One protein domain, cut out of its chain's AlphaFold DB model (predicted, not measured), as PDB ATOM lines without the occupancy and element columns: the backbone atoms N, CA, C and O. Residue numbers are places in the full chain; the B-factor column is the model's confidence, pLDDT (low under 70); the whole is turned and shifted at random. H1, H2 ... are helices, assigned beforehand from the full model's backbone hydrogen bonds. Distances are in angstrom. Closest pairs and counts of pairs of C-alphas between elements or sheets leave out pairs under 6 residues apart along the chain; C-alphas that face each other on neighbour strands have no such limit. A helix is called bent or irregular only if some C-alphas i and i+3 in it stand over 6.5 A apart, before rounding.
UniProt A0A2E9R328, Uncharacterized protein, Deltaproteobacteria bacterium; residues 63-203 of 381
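Overview. This is residues 63 to 203 of the 381 residues of an uncharacterized protein of Deltaproteobacteria bacterium (UniProt A0A2E9R328). The longest helix, H7, forms a bundle of three helices, up and down, with H5 and H6; H6 is in the middle, and H1 crosses it. H1 and H2 follow each other nearly in line and reach away from the bundle to one end of the long axis, where the link of residues 97 to 108 folds back to H3, which packs on H1. The printed part has 141 residues, with seven named helices, H1 to H7 in chain order, and no named strand; the class is all helix. It is compact, with a radius of gyration of the C-alphas of 16.6 A and spans of 53 by 35 by 30 A.

Along the chain. H7, residues 175 to 202, is 42.0 A long and ends with C-alpha 202 at (-17.434, 33.669, 75.932). It has a kink of 29 degrees near residue 182 and is only just irregular: C-alphas 177 and 180 are 6.8 A apart. H6, residues 150 to 170, is 30.3 A long, and H5, residues 131 to 146, is 23.0 A long. H1, residues 63 to 80, begins with C-alpha 63 at (13.293, 53.868, 80.852) and is 25.4 A long; H2, residues 82 to 96, is 19.7 A long. H3 is residues 109 to 118 and H4 residues 125 to 128.

Arrangement. H6 is the hub, touching four helices. H6 and H7 touch and form a helical hairpin, at a steep tilt of 39 degrees, opposite ways; their closest C-alphas, Phe 161 and Ala 188, are 5.3 A apart. H5 and H6 form another, touching at a shallow tilt of 24 degrees, opposite ways, with the C-alphas of Ala 141 and Met 153 closest at 4.5 A. Residues 69 to 76 of H1 touch residues 155 to 162 of H6, about perpendicular at 71 degrees, only just past steep; the C-alphas of Gln 73 and Phe 158 are closest, at 5.8 A. H3 touches H1, closest at the C-alphas of Gln 75 and Ile 113, 6.4 A. H4 and H6 only just touch, with 3 pairs of C-alphas within 8 A. H2 touches no helix and is apart from H5 and H6. Every O i to N i+4 pair is within hydrogen-bond range in H1, H2, H3, H5 and H6, against 18 of 24 in H7; H4 is too short for such a pair.

Size, cuts and confidence. The two C-alphas farthest apart, Thr 97 and Arg 176, are 54.0 A apart. The printed part has no cut, and the link from H2 to H3, 12 residues, is long. Mean pLDDT of the printed part is 78.2; residues 81 to 122 and 172 to 177 are under 70.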
ATOM      1  N   PRO A  63      13.238  55.331  80.839       86.31
ATOM      2  CA  PRO A  63      13.293  53.868  80.852       86.31
ATOM      3  C   PRO A  63      12.652  53.261  82.109       86.31
ATOM      4  O   PRO A  63      12.021  52.206  82.054       86.31
ATOM      5  N   ALA A  64      12.765  53.945  83.251       84.44
ATOM      6  CA  ALA A  64      12.144  53.535  84.506       84.44
ATOM      7  C   ALA A  64      10.604  53.607  84.447       84.44
ATOM      8  O   ALA A  64       9.937  52.610  84.732       84.44
ATOM      9  N   LEU A  65      10.030  54.738  84.009       85.31
ATOM     10  CA  LEU A  65       8.577  54.899  83.876       85.31
ATOM     11  C   LEU A  65       7.992  53.905  82.863       85.31
ATOM     12  O   LEU A  65       6.953  53.295  83.117       85.31
ATOM     13  N   THR A  66       8.671  53.695  81.735       87.75
ATOM     14  CA  THR A  66       8.246  52.726  80.718       87.75
ATOM     15  C   THR A  66       8.206  51.309  81.284       87.75
ATOM     16  O   THR A  66       7.171  50.645  81.170       87.75
ATOM     17  N   ARG A  67       9.274  50.867  81.966       86.00
ATOM     18  CA  ARG A  67       9.315  49.553  82.633       86.00
ATOM     19  C   ARG A  67       8.216  49.416  83.683       86.00
ATOM     20  O   ARG A  67       7.565  48.376  83.749       86.00
ATOM     21  N   TYR A  68       7.963  50.463  84.464       86.94
ATOM     22  CA  TYR A  68       6.898  50.486  85.466       86.94
ATOM     23  C   TYR A  68       5.509  50.300  84.851       86.94
ATOM     24  O   TYR A  68       4.772  49.392  85.244       86.94
ATOM     25  N   LEU A  69       5.169  51.095  83.830       87.94
ATOM     26  CA  LEU A  69       3.884  50.992  83.138       87.94
ATOM     27  C   LEU A  69       3.716  49.625  82.461       87.94
ATOM     28  O   LEU A  69       2.640  49.033  82.543       87.94
ATOM     29  N   GLN A  70       4.768  49.099  81.827       88.50
ATOM     30  CA  GLN A  70       4.752  47.775  81.199       88.50
ATOM     31  C   GLN A  70       4.560  46.658  82.228       88.50
ATOM     32  O   GLN A  70       3.682  45.813  82.055       88.50
ATOM     33  N   LYS A  71       5.321  46.671  83.330       86.44
ATOM     34  CA  LYS A  71       5.205  45.677  84.403       86.44
ATOM     35  C   LYS A  71       3.813  45.705  85.028       86.44
ATOM     36  O   LYS A  71       3.188  44.652  85.154       86.44
ATOM     37  N   GLY A  72       3.290  46.889  85.347       85.06
ATOM     38  CA  GLY A  72       1.928  47.050  85.861       85.06
ATOM     39  C   GLY A  72       0.871  46.536  84.883       85.06
ATOM     40  O   GLY A  72      -0.010  45.772  85.270       85.06
ATOM     41  N   GLN A  73       1.005  46.858  83.593       87.38
ATOM     42  CA  GLN A  73       0.115  46.371  82.538       87.38
ATOM     43  C   GLN A  73       0.140  44.838  82.414       87.38
ATOM     44  O   GLN A  73      -0.919  44.221  82.299       87.38
ATOM     45  N   VAL A  74       1.320  44.209  82.461       85.88
ATOM     46  CA  VAL A  74       1.465  42.743  82.439       85.88
ATOM     47  C   VAL A  74       0.815  42.112  83.667       85.88
ATOM     48  O   VAL A  74       0.102  41.122  83.528       85.88
ATOM     49  N   GLN A  75       1.005  42.682  84.858       82.00
ATOM     50  CA  GLN A  75       0.391  42.165  86.085       82.00
ATOM     51  C   GLN A  75      -1.135  42.288  86.059       82.00
ATOM     52  O   GLN A  75      -1.829  41.314  86.354       82.00
ATOM     53  N   ILE A  76      -1.659  43.437  85.622       82.50
ATOM     54  CA  ILE A  76      -3.093  43.634  85.393       82.50
ATOM     55  C   ILE A  76      -3.605  42.584  84.404       82.50
ATOM     56  O   ILE A  76      -4.543  41.861  84.719       82.50
ATOM     57  N   ARG A  77      -2.964  42.426  83.239       82.81
ATOM     58  CA  ARG A  77      -3.363  41.435  82.226       82.81
ATOM     59  C   ARG A  77      -3.316  40.007  82.748       82.81
ATOM     60  O   ARG A  77      -4.244  39.254  82.489       82.81
ATOM     61  N   ARG A  78      -2.282  39.624  83.500       77.12
ATOM     62  CA  ARG A  78      -2.202  38.297  84.128       77.12
ATOM     63  C   ARG A  78      -3.371  38.091  85.084       77.12
ATOM     64  O   ARG A  78      -4.021  37.055  85.018       77.12
ATOM     65  N   HIS A  79      -3.673  39.083  85.918       74.38
ATOM     66  CA  HIS A  79      -4.750  39.013  86.900       74.38
ATOM     67  C   HIS A  79      -6.162  39.059  86.275       74.38
ATOM     68  O   HIS A  79      -7.084  38.407  86.763       74.38
ATOM     69  N   LEU A  80      -6.361  39.824  85.199       72.25
ATOM     70  CA  LEU A  80      -7.648  39.919  84.497       72.25
ATOM     71  C   LEU A  80      -7.859  38.791  83.472       72.25
ATOM     72  O   LEU A  80      -9.000  38.416  83.229       72.25
ATOM     73  N   GLY A  81      -6.780  38.306  82.854       68.44
ATOM     74  CA  GLY A  81      -6.751  37.349  81.748       68.44
ATOM     75  C   GLY A  81      -6.369  35.947  82.211       68.44
ATOM     76  O   GLY A  81      -7.161  35.300  82.884       68.44
ATOM     77  N   SER A  82      -5.169  35.463  81.861       61.19
ATOM     78  CA  SER A  82      -4.805  34.042  81.998       61.19
ATOM     79  C   SER A  82      -4.889  33.496  83.416       61.19
ATOM     80  O   SER A  82      -5.409  32.405  83.564       61.19
ATOM     81  N   ARG A  83      -4.477  34.220  84.469       62.72
ATOM     82  CA  ARG A  83      -4.688  33.741  85.849       62.72
ATOM     83  C   ARG A  83      -6.133  33.874  86.279       62.72
ATOM     84  O   ARG A  83      -6.582  33.029  87.024       62.72
ATOM     85  N   GLY A  84      -6.865  34.890  85.828       60.97
ATOM     86  CA  GLY A  84      -8.294  35.005  86.124       60.97
ATOM     87  C   GLY A  84      -9.085  33.839  85.523       60.97
ATOM     88  O   GLY A  84      -9.859  33.192  86.216       60.97
ATOM     89  N   VAL A  85      -8.825  33.527  84.253       59.38
ATOM     90  CA  VAL A  85      -9.448  32.427  83.506       59.38
ATOM     91  C   VAL A  85      -8.931  31.072  83.962       59.38
ATOM     92  O   VAL A  85      -9.749  30.210  84.236       59.38
ATOM     93  N   SER A  86      -7.614  30.885  84.098       62.41
ATOM     94  CA  SER A  86      -7.018  29.663  84.653       62.41
ATOM     95  C   SER A  86      -7.512  29.431  86.067       62.41
ATOM     96  O   SER A  86      -7.855  28.312  86.372       62.41
ATOM     97  N   TRP A  87      -7.658  30.456  86.903       65.00
ATOM     98  CA  TRP A  87      -8.223  30.294  88.240       65.00
ATOM     99  C   TRP A  87      -9.700  29.900  88.192       65.00
ATOM    100  O   TRP A  87     -10.102  29.000  88.925       65.00
ATOM    101  N   ILE A  88     -10.505  30.519  87.315       60.44
ATOM    102  CA  ILE A  88     -11.894  30.090  87.090       60.44
ATOM    103  C   ILE A  88     -11.896  28.632  86.615       60.44
ATOM    104  O   ILE A  88     -12.667  27.840  87.137       60.44
ATOM    105  N   ALA A  89     -11.002  28.256  85.701       63.12
ATOM    106  CA  ALA A  89     -10.858  26.905  85.174       63.12
ATOM    107  C   ALA A  89     -10.366  25.903  86.229       63.12
ATOM    108  O   ALA A  89     -10.910  24.817  86.307       63.12
ATOM    109  N   THR A  90      -9.414  26.261  87.089       64.06
ATOM    110  CA  THR A  90      -8.922  25.446  88.207       64.06
ATOM    111  C   THR A  90     -10.006  25.275  89.254       64.06
ATOM    112  O   THR A  90     -10.086  24.220  89.856       64.06
ATOM    113  N   ARG A  91     -10.865  26.275  89.470       60.03
ATOM    114  CA  ARG A  91     -11.993  26.167  90.401       60.03
ATOM    115  C   ARG A  91     -13.146  25.371  89.807       60.03
ATOM    116  O   ARG A  91     -13.722  24.556  90.510       60.03
ATOM    117  N   ILE A  92     -13.429  25.560  88.516       56.91
ATOM    118  CA  ILE A  92     -14.278  24.661  87.730       56.91
ATOM    119  C   ILE A  92     -13.753  23.236  87.892       56.91
ATOM    120  O   ILE A  92     -14.527  22.372  88.268       56.91
ATOM    121  N   ASN A  93     -12.451  23.017  87.698       58.50
ATOM    122  CA  ASN A  93     -11.819  21.711  87.819       58.50
ATOM    123  C   ASN A  93     -11.895  21.184  89.258       58.50
ATOM    124  O   ASN A  93     -12.287  20.052  89.466       58.50
ATOM    125  N   ALA A  94     -11.641  22.014  90.269       58.66
ATOM    126  CA  ALA A  94     -11.708  21.589  91.662       58.66
ATOM    127  C   ALA A  94     -13.127  21.171  92.070       58.66
ATOM    128  O   ALA A  94     -13.325  20.117  92.663       58.66
ATOM    129  N   VAL A  95     -14.130  21.954  91.654       52.28
ATOM    130  CA  VAL A  95     -15.549  21.596  91.787       52.28
ATOM    131  C   VAL A  95     -15.884  20.340  90.969       52.28
ATOM    132  O   VAL A  95     -16.689  19.531  91.414       52.28
ATOM    133  N   GLN A  96     -15.269  20.147  89.797       55.25
ATOM    134  CA  GLN A  96     -15.447  18.957  88.955       55.25
ATOM    135  C   GLN A  96     -14.812  17.693  89.549       55.25
ATOM    136  O   GLN A  96     -15.336  16.610  89.308       55.25
ATOM    137  N   THR A  97     -13.708  17.811  90.289       62.03
ATOM    138  CA  THR A  97     -12.964  16.682  90.871       62.03
ATOM    139  C   THR A  97     -13.273  16.456  92.353       62.03
ATOM    140  O   THR A  97     -12.556  15.697  92.994       62.03
ATOM    141  N   GLY A  98     -14.239  17.173  92.939       52.97
ATOM    142  CA  GLY A  98     -14.523  17.105  94.379       52.97
ATOM    143  C   GLY A  98     -13.393  17.623  95.285       52.97
ATOM    144  O   GLY A  98     -13.429  17.404  96.492       52.97
ATOM    145  N   SER A  99     -12.392  18.323  94.739       67.12
ATOM    146  CA  SER A  99     -11.278  18.850  95.533       67.12
ATOM    147  C   SER A  99     -11.639  20.184  96.191       67.12
ATOM    148  O   SER A  99     -12.440  20.974  95.677       67.12
ATOM    149  N   VAL A 100     -11.051  20.456  97.362       61.72
ATOM    150  CA  VAL A 100     -11.297  21.702  98.098       61.72
ATOM    151  C   VAL A 100     -10.812  22.880  97.260       61.72
ATOM    152  O   VAL A 100      -9.614  23.099  97.078       61.72
ATOM    153  N   ALA A 101     -11.756  23.677  96.762       57.00
ATOM    154  CA  ALA A 101     -11.424  24.890  96.040       57.00
ATOM    155  C   ALA A 101     -10.646  25.848  96.970       57.00
ATOM    156  O   ALA A 101     -11.171  26.222  98.025       57.00
ATOM    157  N   PRO A 102      -9.436  26.311  96.599       58.12
ATOM    158  CA  PRO A 102      -8.617  27.156  97.468       58.12
ATOM    159  C   PRO A 102      -9.372  28.418  97.923       58.12
ATOM    160  O   PRO A 102     -10.144  29.006  97.150       58.12
ATOM    161  N   LYS A 103      -9.166  28.845  99.182       49.16
ATOM    162  CA  LYS A 103      -9.804  30.049  99.754       49.16
ATOM    163  C   LYS A 103      -9.555  31.277  98.862       49.16
ATOM    164  O   LYS A 103      -8.463  31.508  98.347       49.16
ATOM    165  N   LEU A 104     -10.621  32.046  98.653       52.94
ATOM    166  CA  LEU A 104     -10.699  33.175  97.726       52.94
ATOM    167  C   LEU A 104      -9.951  34.419  98.237       52.94
ATOM    168  O   LEU A 104     -10.190  34.870  99.350       52.94
ATOM    169  N   TYR A 105      -9.181  35.064  97.353       51.38
ATOM    170  CA  TYR A 105      -8.788  36.480  97.473       51.38
ATOM    171  C   TYR A 105      -9.077  37.275  96.185       51.38
ATOM    172  O   TYR A 105      -8.385  38.245  95.859       51.38
ATOM    173  N   TRP A 106     -10.109  36.887  95.426       43.00
ATOM    174  CA  TRP A 106     -10.615  37.735  94.344       43.00
ATOM    175  C   TRP A 106     -11.207  39.010  94.944       43.00
ATOM    176  O   TRP A 106     -12.188  38.968  95.675       43.00
ATOM    177  N   GLY A 107     -10.560  40.139  94.678       44.91
ATOM    178  CA  GLY A 107     -10.844  41.420  95.331       44.91
ATOM    179  C   GLY A 107      -9.582  42.099  95.856       44.91
ATOM    180  O   GLY A 107      -9.534  43.322  95.930       44.91
ATOM    181  N   ARG A 108      -8.499  41.340  96.087       51.06
ATOM    182  CA  ARG A 108      -7.172  41.904  96.380       51.06
ATOM    183  C   ARG A 108      -6.366  42.240  95.124       51.06
ATOM    184  O   ARG A 108      -5.187  42.530  95.251       51.06
ATOM    185  N   ALA A 109      -6.961  42.239  93.927       52.69
ATOM    186  CA  ALA A 109      -6.277  42.663  92.697       52.69
ATOM    187  C   ALA A 109      -5.546  44.005  92.860       52.69
ATOM    188  O   ALA A 109      -4.362  44.065  92.525       52.69
ATOM    189  N   PRO A 110      -6.183  45.048  93.442       52.16
ATOM    190  CA  PRO A 110      -5.508  46.320  93.671       52.16
ATOM    191  C   PRO A 110      -4.331  46.155  94.640       52.16
ATOM    192  O   PRO A 110      -3.247  46.646  94.355       52.16
ATOM    193  N   LEU A 111      -4.497  45.369  95.713       50.25
ATOM    194  CA  LEU A 111      -3.459  45.102  96.721       50.25
ATOM    195  C   LEU A 111      -2.289  44.241  96.187       50.25
ATOM    196  O   LEU A 111      -1.142  44.419  96.591       50.25
ATOM    197  N   GLN A 112      -2.545  43.316  95.260       56.47
ATOM    198  CA  GLN A 112      -1.520  42.457  94.649       56.47
ATOM    199  C   GLN A 112      -0.754  43.181  93.540       56.47
ATOM    200  O   GLN A 112       0.469  43.058  93.467       56.47
ATOM    201  N   ILE A 113      -1.449  43.973  92.715       57.47
ATOM    202  CA  ILE A 113      -0.810  44.897  91.769       57.47
ATOM    203  C   ILE A 113       0.068  45.884  92.557       57.47
ATOM    204  O   ILE A 113       1.237  46.055  92.230       57.47
ATOM    205  N   GLN A 114      -0.442  46.418  93.669       57.50
ATOM    206  CA  GLN A 114       0.286  47.291  94.593       57.50
ATOM    207  C   GLN A 114       1.550  46.638  95.180       57.50
ATOM    208  O   GLN A 114       2.596  47.282  95.225       57.50
ATOM    209  N   TRP A 115       1.505  45.372  95.613       55.81
ATOM    210  CA  TRP A 115       2.700  44.676  96.118       55.81
ATOM    211  C   TRP A 115       3.738  44.426  95.014       55.81
ATOM    212  O   TRP A 115       4.933  44.636  95.218       55.81
ATOM    213  N   ALA A 116       3.287  44.054  93.812       55.53
ATOM    214  CA  ALA A 116       4.166  43.828  92.666       55.53
ATOM    215  C   ALA A 116       4.862  45.112  92.167       55.53
ATOM    216  O   ALA A 116       5.970  45.035  91.623       55.53
ATOM    217  N   LEU A 117       4.228  46.274  92.364       59.03
ATOM    218  CA  LEU A 117       4.743  47.592  91.983       59.03
ATOM    219  C   LEU A 117       5.587  48.257  93.073       59.03
ATOM    220  O   LEU A 117       6.547  48.949  92.748       59.03
ATOM    221  N   LYS A 118       5.328  47.981  94.359       64.12
ATOM    222  CA  LYS A 118       6.244  48.370  95.450       64.12
ATOM    223  C   LYS A 118       7.669  47.845  95.222       64.12
ATOM    224  O   LYS A 118       8.623  48.487  95.633       64.12
ATOM    225  N   LYS A 119       7.811  46.702  94.538       58.75
ATOM    226  CA  LYS A 119       9.105  46.109  94.158       58.75
ATOM    227  C   LYS A 119       9.712  46.666  92.860       58.75
ATOM    228  O   LYS A 119      10.805  46.253  92.493       58.75
ATOM    229  N   SER A 120       9.028  47.526  92.097       58.25
ATOM    230  CA  SER A 120       9.674  48.244  90.981       58.25
ATOM    231  C   SER A 120      10.448  49.437  91.531       58.25
ATOM    232  O   SER A 120       9.942  50.553  91.575       58.25
ATOM    233  N   VAL A 121      11.668  49.158  91.980       58.28
ATOM    234  CA  VAL A 121      12.647  50.148  92.434       58.28
ATOM    235  C   VAL A 121      12.992  51.093  91.271       58.28
ATOM    236  O   VAL A 121      13.201  50.636  90.145       58.28
ATOM    237  N   GLY A 122      13.035  52.404  91.533       64.56
ATOM    238  CA  GLY A 122      13.711  53.374  90.660       64.56
ATOM    239  C   GLY A 122      12.854  54.277  89.762       64.56
ATOM    240  O   GLY A 122      13.422  54.951  88.907       64.56
ATOM    241  N   VAL A 123      11.522  54.335  89.907       74.38
ATOM    242  CA  VAL A 123      10.753  55.430  89.277       74.38
ATOM    243  C   VAL A 123      10.573  56.565  90.269       74.38
ATOM    244  O   VAL A 123       9.960  56.376  91.317       74.38
ATOM    245  N   GLU A 124      11.067  57.749  89.912       79.88
ATOM    246  CA  GLU A 124      10.769  58.977  90.648       79.88
ATOM    247  C   GLU A 124       9.253  59.158  90.762       79.88
ATOM    248  O   GLU A 124       8.526  59.180  89.762       79.88
ATOM    249  N   ARG A 125       8.776  59.290  91.999       79.38
ATOM    250  CA  ARG A 125       7.350  59.411  92.322       79.38
ATOM    251  C   ARG A 125       6.685  60.532  91.530       79.38
ATOM    252  O   ARG A 125       5.615  60.317  90.965       79.38
ATOM    253  N   GLU A 126       7.360  61.674  91.434       80.62
ATOM    254  CA  GLU A 126       6.922  62.868  90.708       80.62
ATOM    255  C   GLU A 126       6.517  62.548  89.265       80.62
ATOM    256  O   GLU A 126       5.438  62.947  88.820       80.62
ATOM    257  N   LYS A 127       7.308  61.714  88.574       80.31
ATOM    258  CA  LYS A 127       7.052  61.298  87.189       80.31
ATOM    259  C   LYS A 127       5.790  60.445  87.050       80.31
ATOM    260  O   LYS A 127       5.094  60.567  86.049       80.31
ATOM    261  N   VAL A 128       5.461  59.596  88.028       78.75
ATOM    262  CA  VAL A 128       4.232  58.766  88.009       78.75
ATOM    263  C   VAL A 128       3.000  59.591  88.385       78.75
ATOM    264  O   VAL A 128       1.895  59.328  87.911       78.75
ATOM    265  N   THR A 129       3.193  60.617  89.209       81.62
ATOM    266  CA  THR A 129       2.141  61.519  89.680       81.62
ATOM    267  C   THR A 129       1.840  62.687  88.737       81.62
ATOM    268  O   THR A 129       0.982  63.515  89.039       81.62
ATOM    269  N   GLU A 130       2.470  62.726  87.562       87.31
ATOM    270  CA  GLU A 130       2.246  63.752  86.545       87.31
ATOM    271  C   GLU A 130       0.844  63.638  85.922       87.31
ATOM    272  O   GLU A 130       0.537  62.734  85.134       87.31
ATOM    273  N   LEU A 131      -0.033  64.591  86.243       88.94
ATOM    274  CA  LEU A 131      -1.434  64.585  85.813       88.94
ATOM    275  C   LEU A 131      -1.590  64.582  84.283       88.94
ATOM    276  O   LEU A 131      -2.574  64.055  83.749       88.94
ATOM    277  N   SER A 132      -0.622  65.147  83.560       89.56
ATOM    278  CA  SER A 132      -0.610  65.154  82.097       89.56
ATOM    279  C   SER A 132      -0.548  63.741  81.509       89.56
ATOM    280  O   SER A 132      -1.265  63.460  80.545       89.56
ATOM    281  N   LEU A 133       0.202  62.817  82.126       90.44
ATOM    282  CA  LEU A 133       0.255  61.411  81.705       90.44
ATOM    283  C   LEU A 133      -1.118  60.745  81.803       90.44
ATOM    284  O   LEU A 133      -1.580  60.115  80.848       90.44
ATOM    285  N   LEU A 134      -1.798  60.934  82.938       92.94
ATOM    286  CA  LEU A 134      -3.135  60.388  83.163       92.94
ATOM    287  C   LEU A 134      -4.127  60.917  82.118       92.94
ATOM    288  O   LEU A 134      -4.873  60.145  81.507       92.94
ATOM    289  N   ARG A 135      -4.115  62.235  81.876       93.12
ATOM    290  CA  ARG A 135      -4.992  62.893  80.894       93.12
ATOM    291  C   ARG A 135      -4.752  62.371  79.481       93.12
ATOM    292  O   ARG A 135      -5.719  62.091  78.773       93.12
ATOM    293  N   VAL A 136      -3.494  62.232  79.070       93.81
ATOM    294  CA  VAL A 136      -3.147  61.784  77.717       93.81
ATOM    295  C   VAL A 136      -3.511  60.322  77.507       93.81
ATOM    296  O   VAL A 136      -4.195  60.014  76.533       93.81
ATOM    297  N   HIS A 137      -3.178  59.428  78.444       95.50
ATOM    298  CA  HIS A 137      -3.582  58.026  78.333       95.50
ATOM    299  C   HIS A 137      -5.106  57.855  78.290       95.50
ATOM    300  O   HIS A 137      -5.603  57.075  77.477       95.50
ATOM    301  N   ARG A 138      -5.862  58.630  79.078       96.06
ATOM    302  CA  ARG A 138      -7.333  58.627  79.032       96.06
ATOM    303  C   ARG A 138      -7.866  59.059  77.666       96.06
ATOM    304  O   ARG A 138      -8.774  58.423  77.130       96.06
ATOM    305  N   ARG A 139      -7.316  60.127  77.084       96.19
ATOM    306  CA  ARG A 139      -7.719  60.605  75.749       96.19
ATOM    307  C   ARG A 139      -7.383  59.596  74.659       96.19
ATOM    308  O   ARG A 139      -8.252  59.273  73.855       96.19
ATOM    309  N   MET A 140      -6.183  59.020  74.692       97.06
ATOM    310  CA  MET A 140      -5.807  57.934  73.784       97.06
ATOM    311  C   MET A 140      -6.773  56.749  73.895       97.06
ATOM    312  O   MET A 140      -7.243  56.265  72.873       97.06
ATOM    313  N   ALA A 141      -7.150  56.330  75.110       96.44
ATOM    314  CA  ALA A 141      -8.122  55.254  75.307       96.44
ATOM    315  C   ALA A 141      -9.475  55.559  74.634       96.44
ATOM    316  O   ALA A 141     -10.062  54.698  73.980       96.44
ATOM    317  N   ARG A 142      -9.961  56.803  74.736       96.19
ATOM    318  CA  ARG A 142     -11.204  57.247  74.082       96.19
ATOM    319  C   ARG A 142     -11.096  57.285  72.557       96.19
ATOM    320  O   ARG A 142     -12.040  56.859  71.890       96.19
ATOM    321  N   LEU A 143      -9.964  57.736  72.016       95.50
ATOM    322  CA  LEU A 143      -9.690  57.717  70.576       95.50
ATOM    323  C   LEU A 143      -9.628  56.280  70.045       95.50
ATOM    324  O   LEU A 143     -10.323  55.945  69.088       95.50
ATOM    325  N   TYR A 144      -8.903  55.388  70.725       97.12
ATOM    326  CA  TYR A 144      -8.866  53.965  70.381       97.12
ATOM    327  C   TYR A 144     -10.253  53.315  70.426       97.12
ATOM    328  O   TYR A 144     -10.613  52.555  69.526       97.12
ATOM    329  N   ARG A 145     -11.085  53.678  71.412       95.25
ATOM    330  CA  ARG A 145     -12.487  53.243  71.491       95.25
ATOM    331  C   ARG A 145     -13.296  53.692  70.271       95.25
ATOM    332  O   ARG A 145     -14.020  52.875  69.707       95.25
ATOM    333  N   LYS A 146     -13.181  54.963  69.862       93.75
ATOM    334  CA  LYS A 146     -13.877  55.515  68.682       93.75
ATOM    335  C   LYS A 146     -13.482  54.767  67.404       93.75
ATOM    336  O   LYS A 146     -14.346  54.431  66.603       93.75
ATOM    337  N   ARG A 147     -12.204  54.401  67.289       94.12
ATOM    338  CA  ARG A 147     -11.642  53.626  66.171       94.12
ATOM    339  C   ARG A 147     -11.839  52.115  66.269       94.12
ATOM    340  O   ARG A 147     -11.343  51.386  65.420       94.12
ATOM    341  N   LYS A 148     -12.523  51.622  67.306       94.88
ATOM    342  CA  LYS A 148     -12.710  50.184  67.573       94.88
ATOM    343  C   LYS A 148     -11.385  49.397  67.721       94.88
ATOM    344  O   LYS A 148     -11.402  48.172  67.646       94.88
ATOM    345  N   GLN A 149     -10.272  50.073  68.018       95.69
ATOM    346  CA  GLN A 149      -8.955  49.486  68.310       95.69
ATOM    347  C   GLN A 149      -8.932  48.978  69.760       95.69
ATOM    348  O   GLN A 149      -8.568  49.682  70.705       95.69
ATOM    349  N   ARG A 150      -9.481  47.773  69.960       92.75
ATOM    350  CA  ARG A 150      -9.832  47.255  71.295       92.75
ATOM    351  C   ARG A 150      -8.609  47.002  72.175       92.75
ATOM    352  O   ARG A 150      -8.647  47.345  73.352       92.75
ATOM    353  N   GLN A 151      -7.549  46.420  71.626       92.69
ATOM    354  CA  GLN A 151      -6.366  46.039  72.396       92.69
ATOM    355  C   GLN A 151      -5.606  47.265  72.915       92.69
ATOM    356  O   GLN A 151      -5.153  47.295  74.061       92.69
ATOM    357  N   GLU A 152      -5.500  48.292  72.084       95.19
ATOM    358  CA  GLU A 152      -4.877  49.575  72.374       95.19
ATOM    359  C   GLU A 152      -5.701  50.358  73.393       95.19
ATOM    360  O   GLU A 152      -5.140  50.928  74.331       95.19
ATOM    361  N   MET A 153      -7.031  50.331  73.257       95.62
ATOM    362  CA  MET A 153      -7.957  50.889  74.242       95.62
ATOM    363  C   MET A 153      -7.764  50.230  75.615       95.62
ATOM    364  O   MET A 153      -7.601  50.941  76.607       95.62
ATOM    365  N   ASP A 154      -7.752  48.895  75.678       92.44
ATOM    366  CA  ASP A 154      -7.577  48.152  76.931       92.44
ATOM    367  C   ASP A 154      -6.203  48.471  77.562       92.44
ATOM    368  O   ASP A 154      -6.115  48.784  78.749       92.44
ATOM    369  N   ASN A 155      -5.133  48.513  76.758       92.50
ATOM    370  CA  ASN A 155      -3.792  48.902  77.216       92.50
ATOM    371  C   ASN A 155      -3.736  50.321  77.777       92.50
ATOM    372  O   ASN A 155      -3.112  50.555  78.814       92.50
ATOM    373  N   ALA A 156      -4.378  51.268  77.096       94.56
ATOM    374  CA  ALA A 156      -4.448  52.640  77.559       94.56
ATOM    375  C   ALA A 156      -5.210  52.719  78.891       94.56
ATOM    376  O   ALA A 156      -4.701  53.331  79.827       94.56
ATOM    377  N   TYR A 157      -6.351  52.033  79.041       95.56
ATOM    378  CA  TYR A 157      -7.084  52.010  80.314       95.56
ATOM    379  C   TYR A 157      -6.334  51.311  81.450       95.56
ATOM    380  O   TYR A 157      -6.434  51.769  82.585       95.56
ATOM    381  N   PHE A 158      -5.527  50.280  81.180       92.56
ATOM    382  CA  PHE A 158      -4.661  49.689  82.208       92.56
ATOM    383  C   PHE A 158      -3.643  50.699  82.744       92.56
ATOM    384  O   PHE A 158      -3.431  50.770  83.953       92.56
ATOM    385  N   ARG A 159      -3.064  51.529  81.868       93.12
ATOM    386  CA  ARG A 159      -2.163  52.617  82.282       93.12
ATOM    387  C   ARG A 159      -2.909  53.714  83.036       93.12
ATOM    388  O   ARG A 159      -2.405  54.192  84.043       93.12
ATOM    389  N   VAL A 160      -4.114  54.082  82.594       94.31
ATOM    390  CA  VAL A 160      -4.966  55.058  83.296       94.31
ATOM    391  C   VAL A 160      -5.293  54.582  84.711       94.31
ATOM    392  O   VAL A 160      -5.149  55.350  85.660       94.31
ATOM    393  N   PHE A 161      -5.707  53.323  84.863       92.62
ATOM    394  CA  PHE A 161      -5.974  52.723  86.167       92.62
ATOM    395  C   PHE A 161      -4.727  52.773  87.052       92.62
ATOM    396  O   PHE A 161      -4.769  53.359  88.126       92.62
ATOM    397  N   LEU A 162      -3.602  52.261  86.549       90.00
ATOM    398  CA  LEU A 162      -2.328  52.236  87.264       90.00
ATOM    399  C   LEU A 162      -1.897  53.627  87.756       90.00
ATOM    400  O   LEU A 162      -1.612  53.803  88.936       90.00
ATOM    401  N   LEU A 163      -1.883  54.618  86.860       90.62
ATOM    402  CA  LEU A 163      -1.494  55.990  87.191       90.62
ATOM    403  C   LEU A 163      -2.451  56.614  88.209       90.62
ATOM    404  O   LEU A 163      -2.012  57.243  89.165       90.62
ATOM    405  N   SER A 164      -3.760  56.440  88.024       91.69
ATOM    406  CA  SER A 164      -4.742  57.042  88.926       91.69
ATOM    407  C   SER A 164      -4.762  56.407  90.316       91.69
ATOM    408  O   SER A 164      -4.953  57.140  91.278       91.69
ATOM    409  N   GLU A 165      -4.519  55.100  90.457       88.31
ATOM    410  CA  GLU A 165      -4.344  54.464  91.773       88.31
ATOM    411  C   GLU A 165      -3.136  55.045  92.519       88.31
ATOM    412  O   GLU A 165      -3.269  55.438  93.679       88.31
ATOM    413  N   GLU A 166      -1.984  55.176  91.850       86.00
ATOM    414  CA  GLU A 166      -0.794  55.786  92.460       86.00
ATOM    415  C   GLU A 166      -1.036  57.249  92.836       86.00
ATOM    416  O   GLU A 166      -0.706  57.684  93.939       86.00
ATOM    417  N   MET A 167      -1.685  58.012  91.957       88.06
ATOM    418  CA  MET A 167      -2.044  59.393  92.252       88.06
ATOM    419  C   MET A 167      -2.998  59.492  93.449       88.06
ATOM    420  O   MET A 167      -2.729  60.263  94.363       88.06
ATOM    421  N   MET A 168      -4.081  58.706  93.507       85.56
ATOM    422  CA  MET A 168      -5.017  58.731  94.645       85.56
ATOM    423  C   MET A 168      -4.329  58.383  95.966       85.56
ATOM    424  O   MET A 168      -4.669  58.948  97.000       85.56
ATOM    425  N   ARG A 169      -3.350  57.478  95.932       82.06
ATOM    426  CA  ARG A 169      -2.569  57.081  97.103       82.06
ATOM    427  C   ARG A 169      -1.654  58.189  97.612       82.06
ATOM    428  O   ARG A 169      -1.415  58.295  98.813       82.06
ATOM    429  N   HIS A 170      -1.116  58.988  96.701       78.25
ATOM    430  CA  HIS A 170      -0.087  59.973  97.007       78.25
ATOM    431  C   HIS A 170      -0.615  61.398  97.168       78.25
ATOM    432  O   HIS A 170      -0.021  62.163  97.923       78.25
ATOM    433  N   PHE A 171      -1.728  61.743  96.521       71.50
ATOM    434  CA  PHE A 171      -2.339  63.074  96.556       71.50
ATOM    435  C   PHE A 171      -3.433  63.231  97.612       71.50
ATOM    436  O   PHE A 171      -4.188  64.196  97.550       71.50
ATOM    437  N   VAL A 172      -3.485  62.351  98.621       57.97
ATOM    438  CA  VAL A 172      -4.518  62.331  99.683       57.97
ATOM    439  C   VAL A 172      -4.733  63.693 100.369       57.97
ATOM    440  O   VAL A 172      -5.803  63.927 100.920       57.97
ATOM    441  N   LYS A 173      -3.778  64.631 100.286       55.41
ATOM    442  CA  LYS A 173      -3.818  65.889 101.040       55.41
ATOM    443  C   LYS A 173      -4.324  67.132 100.284       55.41
ATOM    444  O   LYS A 173      -4.734  68.073 100.953       55.41
ATOM    445  N   THR A 174      -4.371  67.182  98.944       61.00
ATOM    446  CA  THR A 174      -4.809  68.406  98.224       61.00
ATOM    447  C   THR A 174      -6.113  68.203  97.443       61.00
ATOM    448  O   THR A 174      -6.144  67.571  96.388       61.00
ATOM    449  N   ARG A 175      -7.220  68.798  97.931       62.16
ATOM    450  CA  ARG A 175      -8.569  68.709  97.317       62.16
ATOM    451  C   ARG A 175      -8.571  68.981  95.802       62.16
ATOM    452  O   ARG A 175      -9.223  68.253  95.065       62.16
ATOM    453  N   ARG A 176      -7.803  69.970  95.321       65.31
ATOM    454  CA  ARG A 176      -7.786  70.385  93.899       65.31
ATOM    455  C   ARG A 176      -7.206  69.338  92.934       65.31
ATOM    456  O   ARG A 176      -7.548  69.351  91.755       65.31
ATOM    457  N   ALA A 177      -6.344  68.430  93.398       62.97
ATOM    458  CA  ALA A 177      -5.775  67.388  92.541       62.97
ATOM    459  C   ALA A 177      -6.752  66.220  92.311       62.97
ATOM    460  O   ALA A 177      -6.661  65.542  91.288       62.97
ATOM    461  N   PHE A 178      -7.712  66.001  93.218       75.00
ATOM    462  CA  PHE A 178      -8.628  64.856  93.177       75.00
ATOM    463  C   PHE A 178      -9.654  64.907  92.044       75.00
ATOM    464  O   PHE A 178     -10.010  63.856  91.498       75.00
ATOM    465  N   ASP A 179     -10.104  66.107  91.675       80.25
ATOM    466  CA  ASP A 179     -11.207  66.317  90.733       80.25
ATOM    467  C   ASP A 179     -11.015  65.617  89.377       80.25
ATOM    468  O   ASP A 179     -11.946  64.962  88.912       80.25
ATOM    469  N   PRO A 180      -9.839  65.661  88.720       86.62
ATOM    470  CA  PRO A 180      -9.622  64.912  87.485       86.62
ATOM    471  C   PRO A 180      -9.255  63.438  87.708       86.62
ATOM    472  O   PRO A 180      -9.486  62.626  86.805       86.62
ATOM    473  N   ILE A 181      -8.678  63.074  88.858       90.75
ATOM    474  CA  ILE A 181      -8.175  61.716  89.112       90.75
ATOM    475  C   ILE A 181      -9.345  60.758  89.331       90.75
ATOM    476  O   ILE A 181      -9.439  59.736  88.651       90.75
ATOM    477  N   LYS A 182     -10.270  61.107  90.229       91.69
ATOM    478  CA  LYS A 182     -11.355  60.219  90.671       91.69
ATOM    479  C   LYS A 182     -12.308  59.802  89.535       91.69
ATOM    480  O   LYS A 182     -12.541  58.603  89.377       91.69
ATOM    481  N   PRO A 183     -12.799  60.712  88.664       93.81
ATOM    482  CA  PRO A 183     -13.616  60.337  87.507       93.81
ATOM    483  C   PRO A 183     -12.851  59.498  86.491       93.81
ATOM    484  O   PRO A 183     -13.422  58.613  85.859       93.81
ATOM    485  N   THR A 184     -11.555  59.768  86.332       94.25
ATOM    486  CA  THR A 184     -10.700  59.030  85.402       94.25
ATOM    487  C   THR A 184     -10.425  57.609  85.906       94.25
ATOM    488  O   THR A 184     -10.458  56.662  85.120       94.25
ATOM    489  N   ASN A 185     -10.225  57.442  87.214       93.69
ATOM    490  CA  ASN A 185     -10.099  56.139  87.858       93.69
ATOM    491  C   ASN A 185     -11.401  55.334  87.753       93.69
ATOM    492  O   ASN A 185     -11.371  54.172  87.352       93.69
ATOM    493  N   ALA A 186     -12.549  55.966  88.026       94.75
ATOM    494  CA  ALA A 186     -13.868  55.351  87.881       94.75
ATOM    495  C   ALA A 186     -14.112  54.831  86.452       94.75
ATOM    496  O   ALA A 186     -14.538  53.689  86.276       94.75
ATOM    497  N   GLU A 187     -13.781  55.642  85.439       95.62
ATOM    498  CA  GLU A 187     -13.831  55.260  84.022       95.62
ATOM    499  C   GLU A 187     -12.932  54.048  83.735       95.62
ATOM    500  O   GLU A 187     -13.377  53.072  83.131       95.62
ATOM    501  N   ALA A 188     -11.681  54.065  84.204       94.62
ATOM    502  CA  ALA A 188     -10.745  52.967  83.980       94.62
ATOM    503  C   ALA A 188     -11.193  51.662  84.660       94.62
ATOM    504  O   ALA A 188     -11.194  50.614  84.013       94.62
ATOM    505  N   ARG A 189     -11.648  51.721  85.920       93.12
ATOM    506  CA  ARG A 189     -12.217  50.571  86.649       93.12
ATOM    507  C   ARG A 189     -13.414  49.980  85.910       93.12
ATOM    508  O   ARG A 189     -13.485  48.764  85.733       93.12
ATOM    509  N   PHE A 190     -14.313  50.832  85.417       95.12
ATOM    510  CA  PHE A 190     -15.448  50.396  84.608       95.12
ATOM    511  C   PHE A 190     -14.991  49.641  83.349       95.12
ATOM    512  O   PHE A 190     -15.491  48.553  83.065       95.12
ATOM    513  N   TYR A 191     -14.006  50.165  82.615       94.62
ATOM    514  CA  TYR A 191     -13.503  49.508  81.404       94.62
ATOM    515  C   TYR A 191     -12.700  48.230  81.672       94.62
ATOM    516  O   TYR A 191     -12.749  47.304  80.861       94.62
ATOM    517  N   MET A 192     -12.027  48.122  82.816       89.44
ATOM    518  CA  MET A 192     -11.424  46.859  83.252       89.44
ATOM    519  C   MET A 192     -12.486  45.788  83.528       89.44
ATOM    520  O   MET A 192     -12.310  44.632  83.136       89.44
ATOM    521  N   ALA A 193     -13.616  46.168  84.132       90.94
ATOM    522  CA  ALA A 193     -14.756  45.270  84.283       90.94
ATOM    523  C   ALA A 193     -15.359  44.898  82.913       90.94
ATOM    524  O   ALA A 193     -15.635  43.726  82.668       90.94
ATOM    525  N   GLU A 194     -15.467  45.838  81.961       92.88
ATOM    526  CA  GLU A 194     -15.899  45.522  80.585       92.88
ATOM    527  C   GLU A 194     -14.959  44.528  79.883       92.88
ATOM    528  O   GLU A 194     -15.433  43.664  79.145       92.88
ATOM    529  N   TYR A 195     -13.643  44.618  80.106       88.56
ATOM    530  CA  TYR A 195     -12.680  43.640  79.589       88.56
ATOM    531  C   TYR A 195     -12.996  42.227  80.101       88.56
ATOM    532  O   TYR A 195     -13.153  41.302  79.301       88.56
ATOM    533  N   ARG A 196     -13.201  42.066  81.416       84.69
ATOM    534  CA  ARG A 196     -13.603  40.783  82.022       84.69
ATOM    535  C   ARG A 196     -14.985  40.319  81.572       84.69
ATOM    536  O   ARG A 196     -15.185  39.127  81.352       84.69
ATOM    537  N   ARG A 197     -15.930  41.239  81.370       89.88
ATOM    538  CA  ARG A 197     -17.269  40.923  80.856       89.88
ATOM    539  C   ARG A 197     -17.203  40.249  79.487       89.88
ATOM    540  O   ARG A 197     -17.974  39.327  79.255       89.88
ATOM    541  N   LYS A 198     -16.286  40.653  78.599       86.88
ATOM    542  CA  LYS A 198     -16.101  39.998  77.286       86.88
ATOM    543  C   LYS A 198     -15.675  38.536  77.447       86.88
ATOM    544  O   LYS A 198     -16.263  37.660  76.821       86.88
ATOM    545  N   ILE A 199     -14.709  38.285  78.330       82.38
ATOM    546  CA  ILE A 199     -14.248  36.932  78.667       82.38
ATOM    547  C   ILE A 199     -15.417  36.114  79.235       82.38
ATOM    548  O   ILE A 199     -15.708  35.021  78.763       82.38
ATOM    549  N   PHE A 200     -16.162  36.683  80.186       84.75
ATOM    550  CA  PHE A 200     -17.345  36.053  80.773       84.75
ATOM    551  C   PHE A 200     -18.436  35.725  79.738       84.75
ATOM    552  O   PHE A 200     -19.081  34.679  79.807       84.75
ATOM    553  N   GLN A 201     -18.651  36.592  78.745       87.31
ATOM    554  CA  GLN A 201     -19.614  36.339  77.670       87.31
ATOM    555  C   GLN A 201     -19.243  35.103  76.840       87.31
ATOM    556  O   GLN A 201     -20.149  34.381  76.422       87.31
ATOM    557  N   GLN A 202     -17.950  34.829  76.665       83.56
ATOM    558  CA  GLN A 202     -17.434  33.669  75.932       83.56
ATOM    559  C   GLN A 202     -17.441  32.375  76.763       83.56
ATOM    560  O   GLN A 202     -17.367  31.293  76.193       83.56
ATOM    561  N   MET A 203     -17.573  32.453  78.093       79.12
ATOM    562  CA  MET A 203     -17.573  31.264  78.955       79.12
ATOM    563  C   MET A 203     -18.819  30.390  78.727       79.12
ATOM    564  O   MET A 203     -19.940  30.919  78.753       79.12
TER     565      MET A 203